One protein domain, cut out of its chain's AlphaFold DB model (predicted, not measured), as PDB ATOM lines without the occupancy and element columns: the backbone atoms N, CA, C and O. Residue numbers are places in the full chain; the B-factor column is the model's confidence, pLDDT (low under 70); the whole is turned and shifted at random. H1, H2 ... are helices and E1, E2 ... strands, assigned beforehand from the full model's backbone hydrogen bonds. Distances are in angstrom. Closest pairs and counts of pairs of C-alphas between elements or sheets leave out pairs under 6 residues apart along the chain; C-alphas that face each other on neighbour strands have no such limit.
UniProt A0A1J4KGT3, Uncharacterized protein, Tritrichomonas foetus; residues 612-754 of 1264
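AT A GLANCE: This is residues 612 to 754 of the 1264 residues of an uncharacterized protein of Tritrichomonas foetus (UniProt A0A1J4KGT3). The chain winds in stacked turns, a short solenoid with a twisted wall of six parallel strands, E2 E1 E3 E4 E6 E8 in order across it. Another side of the coil is a smaller parallel sheet, E5 E7 E9, beside the later turns, while H1 and H2 lie on the return paths of the earlier ones. The printed part has 143 residues, with two named helices and nine named strands in the order E1 E2 H1 E3 H2 E4 E5 E6 E7 E8 E9; the class is mixed, helices and strands, with under half of the residues in named elements. The whole is compact, with a radius of gyration of the C-alphas of 14.4 A, and rounded, spanning 35 by 33 by 30 A.

IN THESE COORDINATES: Find C-alpha 616 at (5.093, 90.724, 167.177); from there E1 runs 16.1 A to residue 621. Next come E2, residues 633 to 636, and H1, residues 646 to 658, 18.5 A long. E3, residues 666 to 671, spans 16.1 A; H2 is residues 684 to 687, and E4, residues 696 to 701, spans 16.7 A. Then find E5 at 709 to 712, E6 at 722 to 726, E7 at 729 to 732 and E8 at 737 to 744, 18.9 A long with a bend of 68 degrees at residue 740. E9, residues 748 to 751, ends at C-alpha 751, (-1.089, 68.925, 152.124).

HOW THE PARTS SIT: Start at edge strand E2, the parallel neighbour of E1: N 618 and O 633 are within hydrogen-bond range across this pair, at 3.0 A. Further across, look at N 619 and O 668, 2.8 A, for E1 and E3; N 669 and O 698, 2.8 A, for E3 and E4; N 699 and O 724, 2.8 A, for E4 and E6; and N 725 and O 742, 2.8 A, for E6 and edge strand E8. E2, H1, E3 form a split strand-helix-strand unit, two parallel strands with E1 between them in the sheet, and its crossover is right-handed. E3, H2, E4 form a strand-helix-strand unit, two parallel neighbours with a helix between along the chain, also right-handed. H1 only grazes this sheet with residues 647 to 655; its closest C-alphas to E2 are those of Ile 651 and Leu 635, 7.7 A. In the second sheet N 710 and O 729, 2.8 A, pair E5 with E7, and N 730 and O 748, 2.8 A, pair E7 with E9. H2 only grazes it with residues 684 to 686. H1 and H2 are close but not clearly touching, Met 648 and Thr 687 having the closest C-alphas, 7.4 A. H1 has every O i to N i+4 pair within hydrogen-bond range; H2 is too short for one.

THE WHOLE: The C-alphas farthest apart are those of Ser 630 and Asn 753, 39.4 A. The printed part has no cut. The links E1 to E2 and E3 to H2 are long. Mean pLDDT of the printed part is 74.5, and 44 residues are under 70, among them 621 to 647 and 672 to 682.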
ATOM      1  N   ILE A 612      -2.400  97.362 166.063       74.31
ATOM      2  CA  ILE A 612      -1.189  96.688 166.541       74.31
ATOM      3  C   ILE A 612       0.039  97.566 166.237       74.31
ATOM      4  O   ILE A 612       0.340  97.831 165.067       74.31
ATOM      5  N   ASN A 613       0.749  97.983 167.291       69.88
ATOM      6  CA  ASN A 613       1.959  98.816 167.231       69.88
ATOM      7  C   ASN A 613       3.196  98.138 167.859       69.88
ATOM      8  O   ASN A 613       4.103  98.794 168.363       69.88
ATOM      9  N   VAL A 614       3.212  96.809 167.862       70.75
ATOM     10  CA  VAL A 614       4.341  95.986 168.309       70.75
ATOM     11  C   VAL A 614       4.874  95.173 167.136       70.75
ATOM     12  O   VAL A 614       4.125  94.855 166.213       70.75
ATOM     13  N   SER A 615       6.156  94.803 167.177       80.12
ATOM     14  CA  SER A 615       6.783  93.990 166.124       80.12
ATOM     15  C   SER A 615       6.190  92.594 166.004       80.12
ATOM     16  O   SER A 615       6.134  92.042 164.907       80.12
ATOM     17  N   THR A 616       5.706  92.046 167.115       80.00
ATOM     18  CA  THR A 616       5.093  90.724 167.177       80.00
ATOM     19  C   THR A 616       3.789  90.815 167.949       80.00
ATOM     20  O   THR A 616       3.766  91.376 169.041       80.00
ATOM     21  N   PHE A 617       2.723  90.249 167.393       82.50
ATOM     22  CA  PHE A 617       1.420  90.130 168.038       82.50
ATOM     23  C   PHE A 617       1.049  88.658 168.173       82.50
ATOM     24  O   PHE A 617       1.130  87.919 167.188       82.50
ATOM     25  N   SER A 618       0.645  88.245 169.374       80.88
ATOM     26  CA  SER A 618       0.368  86.842 169.694       80.88
ATOM     27  C   SER A 618      -1.106  86.585 169.994       80.88
ATOM     28  O   SER A 618      -1.732  87.303 170.770       80.88
ATOM     29  N   ILE A 619      -1.645  85.506 169.434       79.75
ATOM     30  CA  ILE A 619      -2.989  84.992 169.704       79.75
ATOM     31  C   ILE A 619      -2.847  83.631 170.388       79.75
ATOM     32  O   ILE A 619      -2.280  82.708 169.804       79.75
ATOM     33  N   CYS A 620      -3.371  83.492 171.606       72.31
ATOM     34  CA  CYS A 620      -3.342  82.233 172.356       72.31
ATOM     35  C   CYS A 620      -4.655  81.459 172.149       72.31
ATOM     36  O   CYS A 620      -5.719  81.896 172.594       72.31
ATOM     37  N   TYR A 621      -4.587  80.304 171.486       69.31
ATOM     38  CA  TYR A 621      -5.733  79.502 171.053       69.31
ATOM     39  C   TYR A 621      -5.653  78.056 171.593       69.31
ATOM     40  O   TYR A 621      -4.616  77.418 171.439       69.31
ATOM     41  N   PRO A 622      -6.711  77.450 172.164       56.50
ATOM     42  CA  PRO A 622      -7.975  78.021 172.620       56.50
ATOM     43  C   PRO A 622      -7.929  78.331 174.136       56.50
ATOM     44  O   PRO A 622      -8.423  77.549 174.945       56.50
ATOM     45  N   GLY A 623      -7.339  79.465 174.536       54.09
ATOM     46  CA  GLY A 623      -7.522  79.998 175.899       54.09
ATOM     47  C   GLY A 623      -6.500  79.586 176.968       54.09
ATOM     48  O   GLY A 623      -6.855  79.470 178.138       54.09
ATOM     49  N   THR A 624      -5.231  79.381 176.614       50.88
ATOM     50  CA  THR A 624      -4.152  79.157 177.599       50.88
ATOM     51  C   THR A 624      -3.227  80.357 177.738       50.88
ATOM     52  O   THR A 624      -2.958  81.055 176.762       50.88
ATOM     53  N   ILE A 625      -2.687  80.551 178.942       52.38
ATOM     54  CA  ILE A 625      -1.687  81.579 179.246       52.38
ATOM     55  C   ILE A 625      -0.434  81.325 178.394       52.38
ATOM     56  O   ILE A 625       0.277  80.342 178.603       52.38
ATOM     57  N   CYS A 626      -0.162  82.190 177.412       53.69
ATOM     58  CA  CYS A 626       1.116  82.183 176.709       53.69
ATOM     59  C   CYS A 626       2.198  82.680 177.681       53.69
ATOM     60  O   CYS A 626       2.323  83.877 177.910       53.69
ATOM     61  N   ASN A 627       2.978  81.767 178.261       45.88
ATOM     62  CA  ASN A 627       4.004  82.067 179.273       45.88
ATOM     63  C   ASN A 627       5.271  82.777 178.734       45.88
ATOM     64  O   ASN A 627       6.305  82.758 179.398       45.88
ATOM     65  N   GLU A 628       5.252  83.389 177.544       42.88
ATOM     66  CA  GLU A 628       6.457  84.017 176.981       42.88
ATOM     67  C   GLU A 628       6.549  85.514 177.323       42.88
ATOM     68  O   GLU A 628       5.677  86.309 176.993       42.88
ATOM     69  N   TYR A 629       7.641  85.839 178.024       41.06
ATOM     70  CA  TYR A 629       8.189  87.125 178.464       41.06
ATOM     71  C   TYR A 629       7.617  88.429 177.857       41.06
ATOM     72  O   TYR A 629       7.534  88.591 176.647       41.06
ATOM     73  N   SER A 630       7.369  89.384 178.767       40.72
ATOM     74  CA  SER A 630       7.043  90.836 178.728       40.72
ATOM     75  C   SER A 630       7.158  91.728 177.464       40.72
ATOM     76  O   SER A 630       6.799  92.900 177.558       40.72
ATOM     77  N   THR A 631       7.616  91.268 176.297       40.38
ATOM     78  CA  THR A 631       7.873  92.121 175.114       40.38
ATOM     79  C   THR A 631       6.855  91.978 173.977       40.38
ATOM     80  O   THR A 631       6.990  92.653 172.956       40.38
ATOM     81  N   VAL A 632       5.831  91.134 174.131       53.00
ATOM     82  CA  VAL A 632       4.843  90.818 173.083       53.00
ATOM     83  C   VAL A 632       3.433  91.209 173.544       53.00
ATOM     84  O   VAL A 632       3.054  90.887 174.665       53.00
ATOM     85  N   ASP A 633       2.655  91.894 172.695       53.56
ATOM     86  CA  ASP A 633       1.225  92.163 172.945       53.56
ATOM     87  C   ASP A 633       0.417  90.890 172.631       53.56
ATOM     88  O   ASP A 633       0.614  90.282 171.570       53.56
ATOM     89  N   TYR A 634      -0.447  90.455 173.552       59.06
ATOM     90  CA  TYR A 634      -1.177  89.186 173.458       59.06
ATOM     91  C   TYR A 634      -2.688  89.362 173.633       59.06
ATOM     92  O   TYR A 634      -3.147  90.145 174.462       59.06
ATOM     93  N   LEU A 635      -3.468  88.581 172.880       61.97
ATOM     94  CA  LEU A 635      -4.904  88.397 173.112       61.97
ATOM     95  C   LEU A 635      -5.233  86.917 173.355       61.97
ATOM     96  O   LEU A 635      -4.768  86.025 172.635       61.97
ATOM     97  N   PHE A 636      -6.064  86.668 174.370       55.25
ATOM     98  CA  PHE A 636      -6.631  85.355 174.668       55.25
ATOM     99  C   PHE A 636      -7.911  85.151 173.865       55.25
ATOM    100  O   PHE A 636      -8.811  85.984 173.918       55.25
ATOM    101  N   TYR A 637      -8.002  84.036 173.142       60.28
ATOM    102  CA  TYR A 637      -9.252  83.614 172.521       60.28
ATOM    103  C   TYR A 637      -9.908  82.520 173.365       60.28
ATOM    104  O   TYR A 637      -9.387  81.403 173.448       60.28
ATOM    105  N   PHE A 638     -11.052  82.832 173.976       54.22
ATOM    106  CA  PHE A 638     -11.892  81.864 174.677       54.22
ATOM    107  C   PHE A 638     -13.002  81.378 173.743       54.22
ATOM    108  O   PHE A 638     -13.858  82.149 173.326       54.22
ATOM    109  N   GLN A 639     -13.020  80.081 173.426       53.84
ATOM    110  CA  GLN A 639     -14.127  79.496 172.671       53.84
ATOM    111  C   GLN A 639     -15.325  79.268 173.611       53.84
ATOM    112  O   GLN A 639     -15.492  78.176 174.154       53.84
ATOM    113  N   ASP A 640     -16.159  80.289 173.835       49.34
ATOM    114  CA  ASP A 640     -17.451  80.103 174.510       49.34
ATOM    115  C   ASP A 640     -18.467  79.521 173.515       49.34
ATOM    116  O   ASP A 640     -18.954  80.193 172.609       49.34
ATOM    117  N   TYR A 641     -18.808  78.243 173.692       43.28
ATOM    118  CA  TYR A 641     -19.779  77.512 172.871       43.28
ATOM    119  C   TYR A 641     -21.183  78.138 172.840       43.28
ATOM    120  O   TYR A 641     -21.999  77.759 171.996       43.28
ATOM    121  N   PHE A 642     -21.486  79.060 173.759       39.44
ATOM    122  CA  PHE A 642     -22.816  79.636 173.942       39.44
ATOM    123  C   PHE A 642     -22.921  81.123 173.569       39.44
ATOM    124  O   PHE A 642     -24.027  81.668 173.625       39.44
ATOM    125  N   LYS A 643     -21.826  81.787 173.168       49.78
ATOM    126  CA  LYS A 643     -21.810  83.221 172.821       49.78
ATOM    127  C   LYS A 643     -21.215  83.481 171.435       49.78
ATOM    128  O   LYS A 643     -20.543  82.634 170.858       49.78
ATOM    129  N   GLY A 644     -21.553  84.637 170.858       53.19
ATOM    130  CA  GLY A 644     -21.025  85.065 169.562       53.19
ATOM    131  C   GLY A 644     -19.519  85.325 169.619       53.19
ATOM    132  O   GLY A 644     -19.010  85.743 170.650       53.19
ATOM    133  N   ASP A 645     -18.842  85.093 168.496       64.94
ATOM    134  CA  ASP A 645     -17.385  85.159 168.305       64.94
ATOM    135  C   ASP A 645     -16.844  86.611 168.303       64.94
ATOM    136  O   ASP A 645     -16.374  87.134 167.285       64.94
ATOM    137  N   PHE A 646     -17.033  87.337 169.410       65.56
ATOM    138  CA  PHE A 646     -16.699  88.760 169.488       65.56
ATOM    139  C   PHE A 646     -15.189  88.985 169.641       65.56
ATOM    140  O   PHE A 646     -14.662  89.903 169.021       65.56
ATOM    141  N   GLU A 647     -14.464  88.125 170.359       68.19
ATOM    142  CA  GLU A 647     -13.009  88.214 170.519       68.19
ATOM    143  C   GLU A 647     -12.290  88.095 169.168       68.19
ATOM    144  O   GLU A 647     -11.385  88.875 168.866       68.19
ATOM    145  N   MET A 648     -12.730  87.178 168.300       74.38
ATOM    146  CA  MET A 648     -12.160  87.022 166.959       74.38
ATOM    147  C   MET A 648     -12.504  88.203 166.045       74.38
ATOM    148  O   MET A 648     -11.699  88.589 165.192       74.38
ATOM    149  N   LYS A 649     -13.669  88.832 166.241       75.00
ATOM    150  CA  LYS A 649     -14.032  90.082 165.562       75.00
ATOM    151  C   LYS A 649     -13.125  91.242 165.989       75.00
ATOM    152  O   LYS A 649     -12.703  92.005 165.123       75.00
ATOM    153  N   GLU A 650     -12.787  91.357 167.272       73.81
ATOM    154  CA  GLU A 650     -11.846  92.374 167.764       73.81
ATOM    155  C   GLU A 650     -10.428  92.133 167.227       73.81
ATOM    156  O   GLU A 650      -9.825  93.040 166.652       73.81
ATOM    157  N   ILE A 651      -9.922  90.892 167.285       78.56
ATOM    158  CA  ILE A 651      -8.622  90.527 166.690       78.56
ATOM    159  C   ILE A 651      -8.588  90.915 165.206       78.56
ATOM    160  O   ILE A 651      -7.633  91.536 164.735       78.56
ATOM    161  N   LYS A 652      -9.653  90.593 164.467       82.75
ATOM    162  CA  LYS A 652      -9.782  90.952 163.055       82.75
ATOM    163  C   LYS A 652      -9.757  92.463 162.828       82.75
ATOM    164  O   LYS A 652      -9.041  92.915 161.939       82.75
ATOM    165  N   ASN A 653     -10.484  93.248 163.626       77.06
ATOM    166  CA  ASN A 653     -10.483  94.710 163.521       77.06
ATOM    167  C   ASN A 653      -9.072  95.289 163.711       77.06
ATOM    168  O   ASN A 653      -8.646  96.145 162.930       77.06
ATOM    169  N   ARG A 654      -8.331  94.804 164.716       77.75
ATOM    170  CA  ARG A 654      -6.950  95.234 164.983       77.75
ATOM    171  C   ARG A 654      -6.009  94.862 163.831       77.75
ATOM    172  O   ARG A 654      -5.206  95.693 163.406       77.75
ATOM    173  N   LEU A 655      -6.144  93.656 163.267       82.44
ATOM    174  CA  LEU A 655      -5.383  93.220 162.086       82.44
ATOM    175  C   LEU A 655      -5.686  94.079 160.849       82.44
ATOM    176  O   LEU A 655      -4.757  94.536 160.180       82.44
ATOM    177  N   ASP A 656      -6.964  94.348 160.573       82.00
ATOM    178  CA  ASP A 656      -7.396  95.176 159.442       82.00
ATOM    179  C   ASP A 656      -6.851  96.614 159.558       82.00
ATOM    180  O   ASP A 656      -6.386  97.187 158.566       82.00
ATOM    181  N   ASN A 657      -6.828  97.180 160.770       76.06
ATOM    182  CA  ASN A 657      -6.282  98.515 161.031       76.06
ATOM    183  C   ASN A 657      -4.744  98.572 161.029       76.06
ATOM    184  O   ASN A 657      -4.186  99.643 160.787       76.06
ATOM    185  N   SER A 658      -4.058  97.441 161.218       79.75
ATOM    186  CA  SER A 658      -2.588  97.344 161.187       79.75
ATOM    187  C   SER A 658      -2.002  96.791 159.902       79.75
ATOM    188  O   SER A 658      -0.786  96.629 159.801       79.75
ATOM    189  N   ARG A 659      -2.828  96.556 158.884       73.88
ATOM    190  CA  ARG A 659      -2.403  95.944 157.620       73.88
ATOM    191  C   ARG A 659      -1.242  96.666 156.921       73.88
ATOM    192  O   ARG A 659      -0.460  96.022 156.232       73.88
ATOM    193  N   ASN A 660      -1.133  97.983 157.112       71.06
ATOM    194  CA  ASN A 660      -0.078  98.826 156.532       71.06
ATOM    195  C   ASN A 660       0.938  99.330 157.573       71.06
ATOM    196  O   ASN A 660       1.708 100.244 157.276       71.06
ATOM    197  N   SER A 661       0.917  98.798 158.799       75.00
ATOM    198  CA  SER A 661       1.848  99.218 159.844       75.00
ATOM    199  C   SER A 661       3.280  98.822 159.475       75.00
ATOM    200  O   SER A 661       3.544  97.674 159.125       75.00
ATOM    201  N   GLN A 662       4.208  99.778 159.567       71.12
ATOM    202  CA  GLN A 662       5.641  99.519 159.388       71.12
ATOM    203  C   GLN A 662       6.265  98.846 160.613       71.12
ATOM    204  O   GLN A 662       7.334  98.261 160.494       71.12
ATOM    205  N   THR A 663       5.617  98.940 161.779       74.69
ATOM    206  CA  THR A 663       6.112  98.343 163.020       74.69
ATOM    207  C   THR A 663       5.671  96.895 163.176       74.69
ATOM    208  O   THR A 663       6.412  96.131 163.774       74.69
ATOM    209  N   PHE A 664       4.517  96.492 162.633       83.31
ATOM    210  CA  PHE A 664       3.946  95.155 162.830       83.31
ATOM    211  C   PHE A 664       4.487  94.118 161.835       83.31
ATOM    212  O   PHE A 664       4.043  94.052 160.690       83.31
ATOM    213  N   GLU A 665       5.414  93.264 162.274       85.75
ATOM    214  CA  GLU A 665       6.118  92.316 161.401       85.75
ATOM    215  C   GLU A 665       5.623  90.866 161.518       85.75
ATOM    216  O   GLU A 665       5.601  90.144 160.518       85.75
ATOM    217  N   ASN A 666       5.240  90.411 162.714       87.62
ATOM    218  CA  ASN A 666       4.981  88.995 162.983       87.62
ATOM    219  C   ASN A 666       3.618  88.774 163.645       87.62
ATOM    220  O   ASN A 666       3.368  89.284 164.735       87.62
ATOM    221  N   LEU A 667       2.777  87.939 163.036       89.31
ATOM    222  CA  LEU A 667       1.565  87.409 163.658       89.31
ATOM    223  C   LEU A 667       1.825  85.979 164.144       89.31
ATOM    224  O   LEU A 667       2.056  85.085 163.329       89.31
ATOM    225  N   LEU A 668       1.789  85.768 165.459       87.88
ATOM    226  CA  LEU A 668       2.017  84.481 166.114       87.88
ATOM    227  C   LEU A 668       0.694  83.901 166.636       87.88
ATOM    228  O   LEU A 668      -0.012  84.549 167.395       87.88
ATOM    229  N   ILE A 669       0.368  82.666 166.265       86.44
ATOM    230  CA  ILE A 669      -0.802  81.927 166.748       86.44
ATOM    231  C   ILE A 669      -0.297  80.716 167.533       86.44
ATOM    232  O   ILE A 669       0.326  79.818 166.960       86.44
ATOM    233  N   VAL A 670      -0.539  80.704 168.841       81.44
ATOM    234  CA  VAL A 670      -0.054  79.680 169.775       81.44
ATOM    235  C   VAL A 670      -1.177  78.704 170.107       81.44
ATOM    236  O   VAL A 670      -2.250  79.127 170.521       81.44
ATOM    237  N   TYR A 671      -0.914  77.408 169.957       76.50
ATOM    238  CA  TYR A 671      -1.822  76.303 170.236       76.50
ATOM    239  C   TYR A 671      -1.374  75.551 171.483       76.50
ATOM    240  O   TYR A 671      -0.240  75.069 171.528       76.50
ATOM    241  N   SER A 672      -2.262  75.414 172.470       67.38
ATOM    242  CA  SER A 672      -1.950  74.641 173.674       67.38
ATOM    243  C   SER A 672      -2.358  73.179 173.614       67.38
ATOM    244  O   SER A 672      -3.390  72.812 173.057       67.38
ATOM    245  N   THR A 673      -1.522  72.353 174.234       57.22
ATOM    246  CA  THR A 673      -1.671  70.903 174.384       57.22
ATOM    247  C   THR A 673      -2.430  70.479 175.641       57.22
ATOM    248  O   THR A 673      -2.734  69.295 175.784       57.22
ATOM    249  N   LEU A 674      -2.771  71.411 176.543       50.84
ATOM    250  CA  LEU A 674      -3.408  71.104 177.835       50.84
ATOM    251  C   LEU A 674      -4.844  70.559 177.724       50.84
ATOM    252  O   LEU A 674      -5.349  69.983 178.685       50.84
ATOM    253  N   TYR A 675      -5.495  70.673 176.563       47.66
ATOM    254  CA  TYR A 675      -6.842  70.147 176.342       47.66
ATOM    255  C   TYR A 675      -6.834  69.010 175.311       47.66
ATOM    256  O   TYR A 675      -6.713  69.235 174.111       47.66
ATOM    257  N   TYR A 676      -7.050  67.775 175.780       41.97
ATOM    258  CA  TYR A 676      -7.271  66.567 174.959       41.97
ATOM    259  C   TYR A 676      -8.577  66.586 174.140       41.97
ATOM    260  O   TYR A 676      -8.914  65.608 173.469       41.97
ATOM    261  N   ILE A 677      -9.338  67.678 174.189       43.31
ATOM    262  CA  ILE A 677     -10.520  67.843 173.350       43.31
ATOM    263  C   ILE A 677      -9.996  68.090 171.938       43.31
ATOM    264  O   ILE A 677      -9.271  69.060 171.725       43.31
ATOM    265  N   GLN A 678     -10.325  67.204 170.986       44.16
ATOM    266  CA  GLN A 678     -10.029  67.444 169.572       44.16
ATOM    267  C   GLN A 678     -10.403  68.895 169.256       44.16
ATOM    268  O   GLN A 678     -11.569  69.241 169.474       44.16
ATOM    269  N   PRO A 679      -9.465  69.743 168.793       46.66
ATOM    270  CA  PRO A 679      -9.816  71.093 168.405       46.66
ATOM    271  C   PRO A 679     -10.918  70.956 167.364       46.66
ATOM    272  O   PRO A 679     -10.709  70.383 166.290       46.66
ATOM    273  N   ILE A 680     -12.123  71.404 167.714       49.03
ATOM    274  CA  ILE A 680     -13.204  71.519 166.746       49.03
ATOM    275  C   ILE A 680     -12.627  72.359 165.621       49.03
ATOM    276  O   ILE A 680     -11.998  73.382 165.883       49.03
ATOM    277  N   SER A 681     -12.761  71.864 164.393       52.66
ATOM    278  CA  SER A 681     -12.155  72.418 163.186       52.66
ATOM    279  C   SER A 681     -12.624  73.858 162.947       52.66
ATOM    280  O   SER A 681     -13.550  74.095 162.173       52.66
ATOM    281  N   PHE A 682     -12.022  74.815 163.643       61.66
ATOM    282  CA  PHE A 682     -12.260  76.233 163.466       61.66
ATOM    283  C   PHE A 682     -11.120  76.791 162.622       61.66
ATOM    284  O   PHE A 682      -9.950  76.739 163.010       61.66
ATOM    285  N   ASP A 683     -11.460  77.272 161.430       72.44
ATOM    286  CA  ASP A 683     -10.491  77.802 160.479       72.44
ATOM    287  C   ASP A 683     -10.155  79.259 160.847       72.44
ATOM    288  O   ASP A 683     -10.787  80.215 160.383       72.44
ATOM    289  N   ILE A 684      -9.170  79.432 161.737       79.56
ATOM    290  CA  ILE A 684      -8.674  80.756 162.155       79.56
ATOM    291  C   ILE A 684      -8.197  81.569 160.943       79.56
ATOM    292  O   ILE A 684      -8.354  82.791 160.922       79.56
ATOM    293  N   PHE A 685      -7.657  80.905 159.914       85.69
ATOM    294  CA  PHE A 685      -7.130  81.569 158.725       85.69
ATOM    295  C   PHE A 685      -8.226  82.327 157.972       85.69
ATOM    296  O   PHE A 685      -8.050  83.503 157.644       85.69
ATOM    297  N   ASP A 686      -9.375  81.688 157.751       83.19
ATOM    298  CA  ASP A 686     -10.515  82.338 157.102       83.19
ATOM    299  C   ASP A 686     -11.201  83.364 158.002       83.19
ATOM    300  O   ASP A 686     -11.579  84.439 157.526       83.19
ATOM    301  N   THR A 687     -11.331  83.067 159.295       82.31
ATOM    302  CA  THR A 687     -12.060  83.936 160.231       82.31
ATOM    303  C   THR A 687     -11.368  85.292 160.397       82.31
ATOM    304  O   THR A 687     -12.019  86.340 160.332       82.31
ATOM    305  N   LEU A 688     -10.035  85.283 160.496       85.81
ATOM    306  CA  LEU A 688      -9.206  86.485 160.611       85.81
ATOM    307  C   LEU A 688      -8.800  87.104 159.266       85.81
ATOM    308  O   LEU A 688      -8.066  88.088 159.262       85.81
ATOM    309  N   ASN A 689      -9.266  86.571 158.127       88.62
ATOM    310  CA  ASN A 689      -8.846  87.009 156.788       88.62
ATOM    311  C   ASN A 689      -7.312  87.058 156.626       88.62
ATOM    312  O   ASN A 689      -6.757  88.018 156.085       88.62
ATOM    313  N   LEU A 690      -6.603  86.025 157.091       89.81
ATOM    314  CA  LEU A 690      -5.136  86.003 157.046       89.81
ATOM    315  C   LEU A 690      -4.578  85.965 155.613       89.81
ATOM    316  O   LEU A 690      -3.406  86.265 155.402       89.81
ATOM    317  N   ASP A 691      -5.421  85.698 154.613       87.44
ATOM    318  CA  ASP A 691      -5.108  85.893 153.196       87.44
ATOM    319  C   ASP A 691      -4.759  87.352 152.842       87.44
ATOM    320  O   ASP A 691      -4.079  87.609 151.851       87.44
ATOM    321  N   LEU A 692      -5.195  88.318 153.651       86.81
ATOM    322  CA  LEU A 692      -4.933  89.744 153.466       86.81
ATOM    323  C   LEU A 692      -3.664  90.230 154.188       86.81
ATOM    324  O   LEU A 692      -3.276  91.389 154.005       86.81
ATOM    325  N   PHE A 693      -3.023  89.371 154.985       87.25
ATOM    326  CA  PHE A 693      -1.825  89.685 155.757       87.25
ATOM    327  C   PHE A 693      -0.548  89.431 154.938       87.25
ATOM    328  O   PHE A 693      -0.373  88.359 154.363       87.25
ATOM    329  N   TYR A 694       0.353  90.420 154.883       87.62
ATOM    330  CA  TYR A 694       1.513  90.406 153.977       87.62
ATOM    331  C   TYR A 694       2.865  90.130 154.658       87.62
ATOM    332  O   TYR A 694       3.840  89.854 153.960       87.62
ATOM    333  N   ASN A 695       2.950  90.173 155.993       89.50
ATOM    334  CA  ASN A 695       4.216  90.005 156.721       89.50
ATOM    335  C   ASN A 695       4.446  88.536 157.139       89.50
ATOM    336  O   ASN A 695       4.206  87.638 156.331       89.50
ATOM    337  N   ASN A 696       4.982  88.254 158.330       92.25
ATOM    338  CA  ASN A 696       5.352  86.893 158.740       92.25
ATOM    339  C   ASN A 696       4.252  86.241 159.584       92.25
ATOM    340  O   ASN A 696       3.869  86.778 160.622       92.25
ATOM    341  N   LEU A 697       3.772  85.071 159.165       93.12
ATOM    342  CA  LEU A 697       2.756  84.302 159.879       93.12
ATOM    343  C   LEU A 697       3.391  83.093 160.577       93.12
ATOM    344  O   LEU A 697       4.125  82.330 159.945       93.12
ATOM    345  N   ILE A 698       3.116  82.904 161.867       92.50
ATOM    346  CA  ILE A 698       3.724  81.852 162.690       92.50
ATOM    347  C   ILE A 698       2.632  81.049 163.408       92.50
ATOM    348  O   ILE A 698       1.852  81.614 164.163       92.50
ATOM    349  N   PHE A 699       2.612  79.729 163.223       90.69
ATOM    350  CA  PHE A 699       1.795  78.779 163.987       90.69
ATOM    351  C   PHE A 699       2.705  78.009 164.947       90.69
ATOM    352  O   PHE A 699       3.669  77.385 164.497       90.69
ATOM    353  N   LYS A 700       2.432  78.052 166.255       87.38
ATOM    354  CA  LYS A 700       3.297  77.477 167.298       87.38
ATOM    355  C   LYS A 700       2.526  76.559 168.247       87.38
ATOM    356  O   LYS A 700       1.450  76.939 168.677       87.38
ATOM    357  N   GLY A 701       3.074  75.400 168.614       79.44
ATOM    358  CA  GLY A 701       2.579  74.567 169.725       79.44
ATOM    359  C   GLY A 701       3.368  74.788 171.023       79.44
ATOM    360  O   GLY A 701       4.583  74.988 170.966       79.44
ATOM    361  N   ASP A 702       2.708  74.748 172.184       70.75
ATOM    362  CA  ASP A 702       3.313  75.047 173.499       70.75
ATOM    363  C   ASP A 702       4.206  73.936 174.097       70.75
ATOM    364  O   ASP A 702       5.129  74.245 174.848       70.75
ATOM    365  N   ASN A 703       3.983  72.661 173.756       62.00
ATOM    366  CA  ASN A 703       4.670  71.512 174.363       62.00
ATOM    367  C   ASN A 703       5.261  70.556 173.315       62.00
ATOM    368  O   ASN A 703       4.612  70.230 172.325       62.00
ATOM    369  N   ILE A 704       6.484  70.072 173.546       55.16
ATOM    370  CA  ILE A 704       7.242  69.200 172.629       55.16
ATOM    371  C   ILE A 704       6.673  67.766 172.591       55.16
ATOM    372  O   ILE A 704       6.889  67.042 171.620       55.16
ATOM    373  N   MET A 705       5.940  67.328 173.625       52.03
ATOM    374  CA  MET A 705       5.470  65.935 173.724       52.03
ATOM    375  C   MET A 705       4.217  65.615 172.893       52.03
ATOM    376  O   MET A 705       4.018  64.456 172.528       52.03
ATOM    377  N   MET A 706       3.373  66.601 172.573       56.78
ATOM    378  CA  MET A 706       2.172  66.411 171.750       56.78
ATOM    379  C   MET A 706       2.029  67.559 170.752       56.78
ATOM    380  O   MET A 706       1.917  68.710 171.144       56.78
ATOM    381  N   PHE A 707       2.006  67.261 169.453       66.25
ATOM    382  CA  PHE A 707       1.898  68.298 168.422       66.25
ATOM    383  C   PHE A 707       0.424  68.603 168.114       66.25
ATOM    384  O   PHE A 707      -0.285  67.698 167.654       66.25
ATOM    385  N   PRO A 708      -0.064  69.845 168.298       71.62
ATOM    386  CA  PRO A 708      -1.425  70.202 167.911       71.62
ATOM    387  C   PRO A 708      -1.611  70.051 166.395       71.62
ATOM    388  O   PRO A 708      -0.758  70.475 165.613       71.62
ATOM    389  N   SER A 709      -2.723  69.439 165.973       76.69
ATOM    390  CA  SER A 709      -3.080  69.266 164.558       76.69
ATOM    391  C   SER A 709      -4.127  70.295 164.140       76.69
ATOM    392  O   SER A 709      -5.268  70.249 164.586       76.69
ATOM    393  N   ILE A 710      -3.734  71.199 163.252       80.94
ATOM    394  CA  ILE A 710      -4.497  72.348 162.767       80.94
ATOM    395  C   ILE A 710      -4.916  72.062 161.326       80.94
ATOM    396  O   ILE A 710      -4.092  71.631 160.522       80.94
ATOM    397  N   VAL A 711      -6.181  72.297 160.980       81.81
ATOM    398  CA  VAL A 711      -6.703  72.095 159.619       81.81
ATOM    399  C   VAL A 711      -7.177  73.432 159.058       81.81
ATOM    400  O   VAL A 711      -8.063  74.051 159.641       81.81
ATOM    401  N   ILE A 712      -6.604  73.855 157.929       84.94
ATOM    402  CA  ILE A 712      -7.047  75.015 157.144       84.94
ATOM    403  C   ILE A 712      -7.779  74.490 155.908       84.94
ATOM    404  O   ILE A 712      -7.185  73.837 155.045       84.94
ATOM    405  N   ASN A 713      -9.077  74.779 155.835       79.38
ATOM    406  CA  ASN A 713      -9.959  74.373 154.743       79.38
ATOM    407  C   ASN A 713     -10.163  75.483 153.698       79.38
ATOM    408  O   ASN A 713     -10.808  75.237 152.674       79.38
ATOM    409  N   SER A 714      -9.621  76.678 153.940       80.38
ATOM    410  CA  SER A 714      -9.685  77.823 153.032       80.38
ATOM    411  C   SER A 714      -9.176  77.518 151.620       80.38
ATOM    412  O   SER A 714      -8.111  76.932 151.431       80.38
ATOM    413  N   ILE A 715      -9.905  78.008 150.612       82.19
ATOM    414  CA  ILE A 715      -9.476  78.021 149.201       82.19
ATOM    415  C   ILE A 715      -8.700  79.293 148.822       82.19
ATOM    416  O   ILE A 715      -8.309  79.453 147.663       82.19
ATOM    417  N   LYS A 716      -8.535  80.236 149.756       86.12
ATOM    418  CA  LYS A 716      -7.888  81.524 149.491       86.12
ATOM    419  C   LYS A 716      -6.374  81.357 149.311       86.12
ATOM    420  O   LYS A 716      -5.766  80.397 149.790       86.12
ATOM    421  N   GLN A 717      -5.766  82.302 148.593       85.12
ATOM    422  CA  GLN A 717      -4.323  82.313 148.349       85.12
ATOM    423  C   GLN A 717      -3.551  82.811 149.575       85.12
ATOM    424  O   GLN A 717      -4.010  83.691 150.301       85.12
ATOM    425  N   PHE A 718      -2.351  82.271 149.766       88.88
ATOM    426  CA  PHE A 718      -1.395  82.752 150.757       88.88
ATOM    427  C   PHE A 718      -0.619  83.955 150.206       88.88
ATOM    428  O   PHE A 718       0.036  83.828 149.173       88.88
ATOM    429  N   ASN A 719      -0.677  85.102 150.892       88.75
ATOM    430  CA  ASN A 719      -0.019  86.348 150.464       88.75
ATOM    431  C   ASN A 719       1.073  86.849 151.427       88.75
ATOM    432  O   ASN A 719       1.711  87.865 151.146       88.75
ATOM    433  N   ALA A 720       1.291  86.165 152.550       89.88
ATOM    434  CA  ALA A 720       2.299  86.550 153.531       89.88
ATOM    435  C   ALA A 720       3.732  86.318 153.014       89.88
ATOM    436  O   ALA A 720       3.994  85.458 152.169       89.88
ATOM    437  N   LYS A 721       4.689  87.081 153.549       92.75
ATOM    438  CA  LYS A 721       6.117  86.971 153.223       92.75
ATOM    439  C   LYS A 721       6.701  85.638 153.678       92.75
ATOM    440  O   LYS A 721       7.538  85.063 152.981       92.75
ATOM    441  N   SER A 722       6.299  85.158 154.852       94.50
ATOM    442  CA  SER A 722       6.762  83.874 155.372       94.50
ATOM    443  C   SER A 722       5.694  83.141 156.174       94.50
ATOM    444  O   SER A 722       4.830  83.767 156.787       94.50
ATOM    445  N   LEU A 723       5.778  81.810 156.162       94.94
ATOM    446  CA  LEU A 723       5.019  80.912 157.023       94.94
ATOM    447  C   LEU A 723       6.001  80.125 157.890       94.94
ATOM    448  O   LEU A 723       6.873  79.440 157.362       94.94
ATOM    449  N   THR A 724       5.847  80.194 159.207       95.31
ATOM    450  CA  THR A 724       6.608  79.371 160.153       95.31
ATOM    451  C   THR A 724       5.657  78.452 160.905       95.31
ATOM    452  O   THR A 724       4.686  78.915 161.494       95.31
ATOM    453  N   ILE A 725       5.933  77.154 160.898       92.94
ATOM    454  CA  ILE A 725       5.235  76.142 161.688       92.94
ATOM    455  C   ILE A 725       6.251  75.611 162.691       92.94
ATOM    456  O   ILE A 725       7.271  75.038 162.309       92.94
ATOM    457  N   ASN A 726       5.985  75.851 163.967       90.06
ATOM    458  CA  ASN A 726       6.880  75.557 165.074       90.06
ATOM    459  C   ASN A 726       6.184  74.591 166.035       90.06
ATOM    460  O   ASN A 726       5.173  74.956 166.630       90.06
ATOM    461  N   ASN A 727       6.689  73.366 166.187       86.50
ATOM    462  CA  ASN A 727       6.134  72.407 167.149       86.50
ATOM    463  C   ASN A 727       4.611  72.157 166.991       86.50
ATOM    464  O   ASN A 727       3.880  71.978 167.960       86.50
ATOM    465  N   ALA A 728       4.110  72.189 165.754       85.06
ATOM    466  CA  ALA A 728       2.699  72.014 165.412       85.06
ATOM    467  C   ALA A 728       2.552  71.297 164.062       85.06
ATOM    468  O   ALA A 728       3.471  71.298 163.242       85.06
ATOM    469  N   ARG A 729       1.385  70.704 163.806       86.75
ATOM    470  CA  ARG A 729       1.038  70.081 162.526       86.75
ATOM    471  C   ARG A 729      -0.038  70.900 161.828       86.75
ATOM    472  O   ARG A 729      -1.159  70.968 162.310       86.75
ATOM    473  N   LEU A 730       0.273  71.457 160.665       88.31
ATOM    474  CA  LEU A 730      -0.683  72.162 159.816       88.31
ATOM    475  C   LEU A 730      -1.118  71.268 158.654       88.31
ATOM    476  O   LEU A 730      -0.276  70.687 157.982       88.31
ATOM    477  N   SER A 731      -2.420  71.153 158.407       87.69
ATOM    478  CA  SER A 731      -2.995  70.435 157.267       87.69
ATOM    479  C   SER A 731      -3.742  71.412 156.367       87.69
ATOM    480  O   SER A 731      -4.658  72.081 156.840       87.69
ATOM    481  N   ILE A 732      -3.370  71.494 155.089       86.38
ATOM    482  CA  ILE A 732      -3.953  72.443 154.128       86.38
ATOM    483  C   ILE A 732      -4.583  71.689 152.956       86.38
ATOM    484  O   ILE A 732      -4.025  70.712 152.449       86.38
ATOM    485  N   SER A 733      -5.753  72.145 152.510       77.44
ATOM    486  CA  SER A 733      -6.449  71.594 151.342       77.44
ATOM    487  C   SER A 733      -6.187  72.365 150.037       77.44
ATOM    488  O   SER A 733      -6.429  71.821 148.960       77.44
ATOM    489  N   ALA A 734      -5.669  73.597 150.089       79.06
ATOM    490  CA  ALA A 734      -5.450  74.463 148.924       79.06
ATOM    491  C   ALA A 734      -4.018  74.413 148.350       79.06
ATOM    492  O   ALA A 734      -3.083  73.924 148.979       79.06
ATOM    493  N   ILE A 735      -3.847  74.943 147.132       82.75
ATOM    494  CA  ILE A 735      -2.534  75.141 146.497       82.75
ATOM    495  C   ILE A 735      -1.988  76.499 146.944       82.75
ATOM    496  O   ILE A 735      -2.524  77.536 146.552       82.75
ATOM    497  N   TRP A 736      -0.927  76.500 147.752       89.81
ATOM    498  CA  TRP A 736      -0.275  77.720 148.239       89.81
ATOM    499  C   TRP A 736       1.111  77.924 147.621       89.81
ATOM    500  O   TRP A 736       1.889  76.980 147.450       89.81
ATOM    501  N   HIS A 737       1.417  79.188 147.324       89.94
ATOM    502  CA  HIS A 737       2.736  79.656 146.912       89.94
ATOM    503  C   HIS A 737       3.343  80.465 148.066       89.94
ATOM    504  O   HIS A 737       2.919  81.586 148.325       89.94
ATOM    505  N   ILE A 738       4.302  79.886 148.786       92.00
ATOM    506  CA  ILE A 738       4.855  80.450 150.023       92.00
ATOM    507  C   ILE A 738       6.276  80.960 149.743       92.00
ATOM    508  O   ILE A 738       7.149  80.160 149.422       92.00
ATOM    509  N   PRO A 739       6.588  82.260 149.859       92.81
ATOM    510  CA  PRO A 739       7.940  82.732 149.546       92.81
ATOM    511  C   PRO A 739       9.014  82.113 150.457       92.81
ATOM    512  O   PRO A 739      10.040  81.645 149.964       92.81
ATOM    513  N   ILE A 740       8.754  82.062 151.767       95.38
ATOM    514  CA  ILE A 740       9.644  81.496 152.791       95.38
ATOM    515  C   ILE A 740       8.816  80.589 153.707       95.38
ATOM    516  O   ILE A 740       7.926  81.072 154.406       95.38
ATOM    517  N   LEU A 741       9.109  79.292 153.725       95.06
ATOM    518  CA  LEU A 741       8.469  78.303 154.590       95.06
ATOM    519  C   LEU A 741       9.478  77.793 155.626       95.06
ATOM    520  O   LEU A 741      10.579  77.397 155.260       95.06
ATOM    521  N   ARG A 742       9.119  77.781 156.909       96.12
ATOM    522  CA  ARG A 742       9.953  77.239 157.992       96.12
ATOM    523  C   ARG A 742       9.180  76.195 158.785       96.12
ATOM    524  O   ARG A 742       8.108  76.492 159.300       96.12
ATOM    525  N   LEU A 743       9.724  74.992 158.887       93.38
ATOM    526  CA  LEU A 743       9.181  73.834 159.593       93.38
ATOM    527  C   LEU A 743      10.177  73.433 160.690       93.38
ATOM    528  O   LEU A 743      11.021  72.562 160.490       93.38
ATOM    529  N   ILE A 744      10.112  74.126 161.823       89.12
ATOM    530  CA  ILE A 744      11.132  74.071 162.884       89.12
ATOM    531  C   ILE A 744      10.574  73.461 164.172       89.12
ATOM    532  O   ILE A 744       9.360  73.436 164.383       89.12
ATOM    533  N   ASN A 745      11.460  72.971 165.035       84.25
ATOM    534  CA  ASN A 745      11.160  72.243 166.269       84.25
ATOM    535  C   ASN A 745      10.006  71.242 166.104       84.25
ATOM    536  O   ASN A 745       8.984  71.354 166.776       84.25
ATOM    537  N   ASN A 746      10.137  70.288 165.186       82.88
ATOM    538  CA  ASN A 746       9.100  69.295 164.862       82.88
ATOM    539  C   ASN A 746       7.835  69.842 164.165       82.88
ATOM    540  O   ASN A 746       6.816  69.149 164.111       82.88
ATOM    541  N   GLY A 747       7.878  71.039 163.578       88.00
ATOM    542  CA  GLY A 747       6.804  71.542 162.718       88.00
ATOM    543  C   GLY A 747       6.541  70.632 161.510       88.00
ATOM    544  O   GLY A 747       7.476  70.188 160.844       88.00
ATOM    545  N   VAL A 748       5.267  70.354 161.217       88.19
ATOM    546  CA  VAL A 748       4.832  69.489 160.107       88.19
ATOM    547  C   VAL A 748       3.807  70.214 159.249       88.19
ATOM    548  O   VAL A 748       2.861  70.804 159.766       88.19
ATOM    549  N   LEU A 749       3.960  70.102 157.932       89.00
ATOM    550  CA  LEU A 749       2.994  70.582 156.956       89.00
ATOM    551  C   LEU A 749       2.486  69.410 156.116       89.00
ATOM    552  O   LEU A 749       3.226  68.841 155.321       89.00
ATOM    553  N   ASN A 750       1.213  69.073 156.287       85.88
ATOM    554  CA  ASN A 750       0.504  68.098 155.477       85.88
ATOM    555  C   ASN A 750      -0.327  68.828 154.427       85.88
ATOM    556  O   ASN A 750      -1.091  69.740 154.741       85.88
ATOM    557  N   SER A 751      -0.236  68.397 153.179       80.69
ATOM    558  CA  SER A 751      -1.089  68.925 152.124       80.69
ATOM    559  C   SER A 751      -1.536  67.815 151.194       80.69
ATOM    560  O   SER A 751      -0.738  66.967 150.797       80.69
ATOM    561  N   ALA A 752      -2.820  67.829 150.839       71.12
ATOM    562  CA  ALA A 752      -3.357  66.946 149.804       71.12
ATOM    563  C   ALA A 752      -2.902  67.370 148.392       71.12
ATOM    564  O   ALA A 752      -2.937  66.565 147.464       71.12
ATOM    565  N   ASN A 753      -2.464  68.623 148.243       77.81
ATOM    566  CA  ASN A 753      -1.996  69.220 146.996       77.81
ATOM    567  C   ASN A 753      -0.520  69.634 147.099       77.81
ATOM    568  O   ASN A 753      -0.012  69.899 148.186       77.81
ATOM    569  N   THR A 754       0.183  69.740 145.972       77.31
ATOM    570  CA  THR A 754       1.578  70.206 145.971       77.31
ATOM    571  C   THR A 754       1.659  71.687 146.359       77.31
ATOM    572  O   THR A 754       1.082  72.538 145.683       77.31
TER     573      THR A 754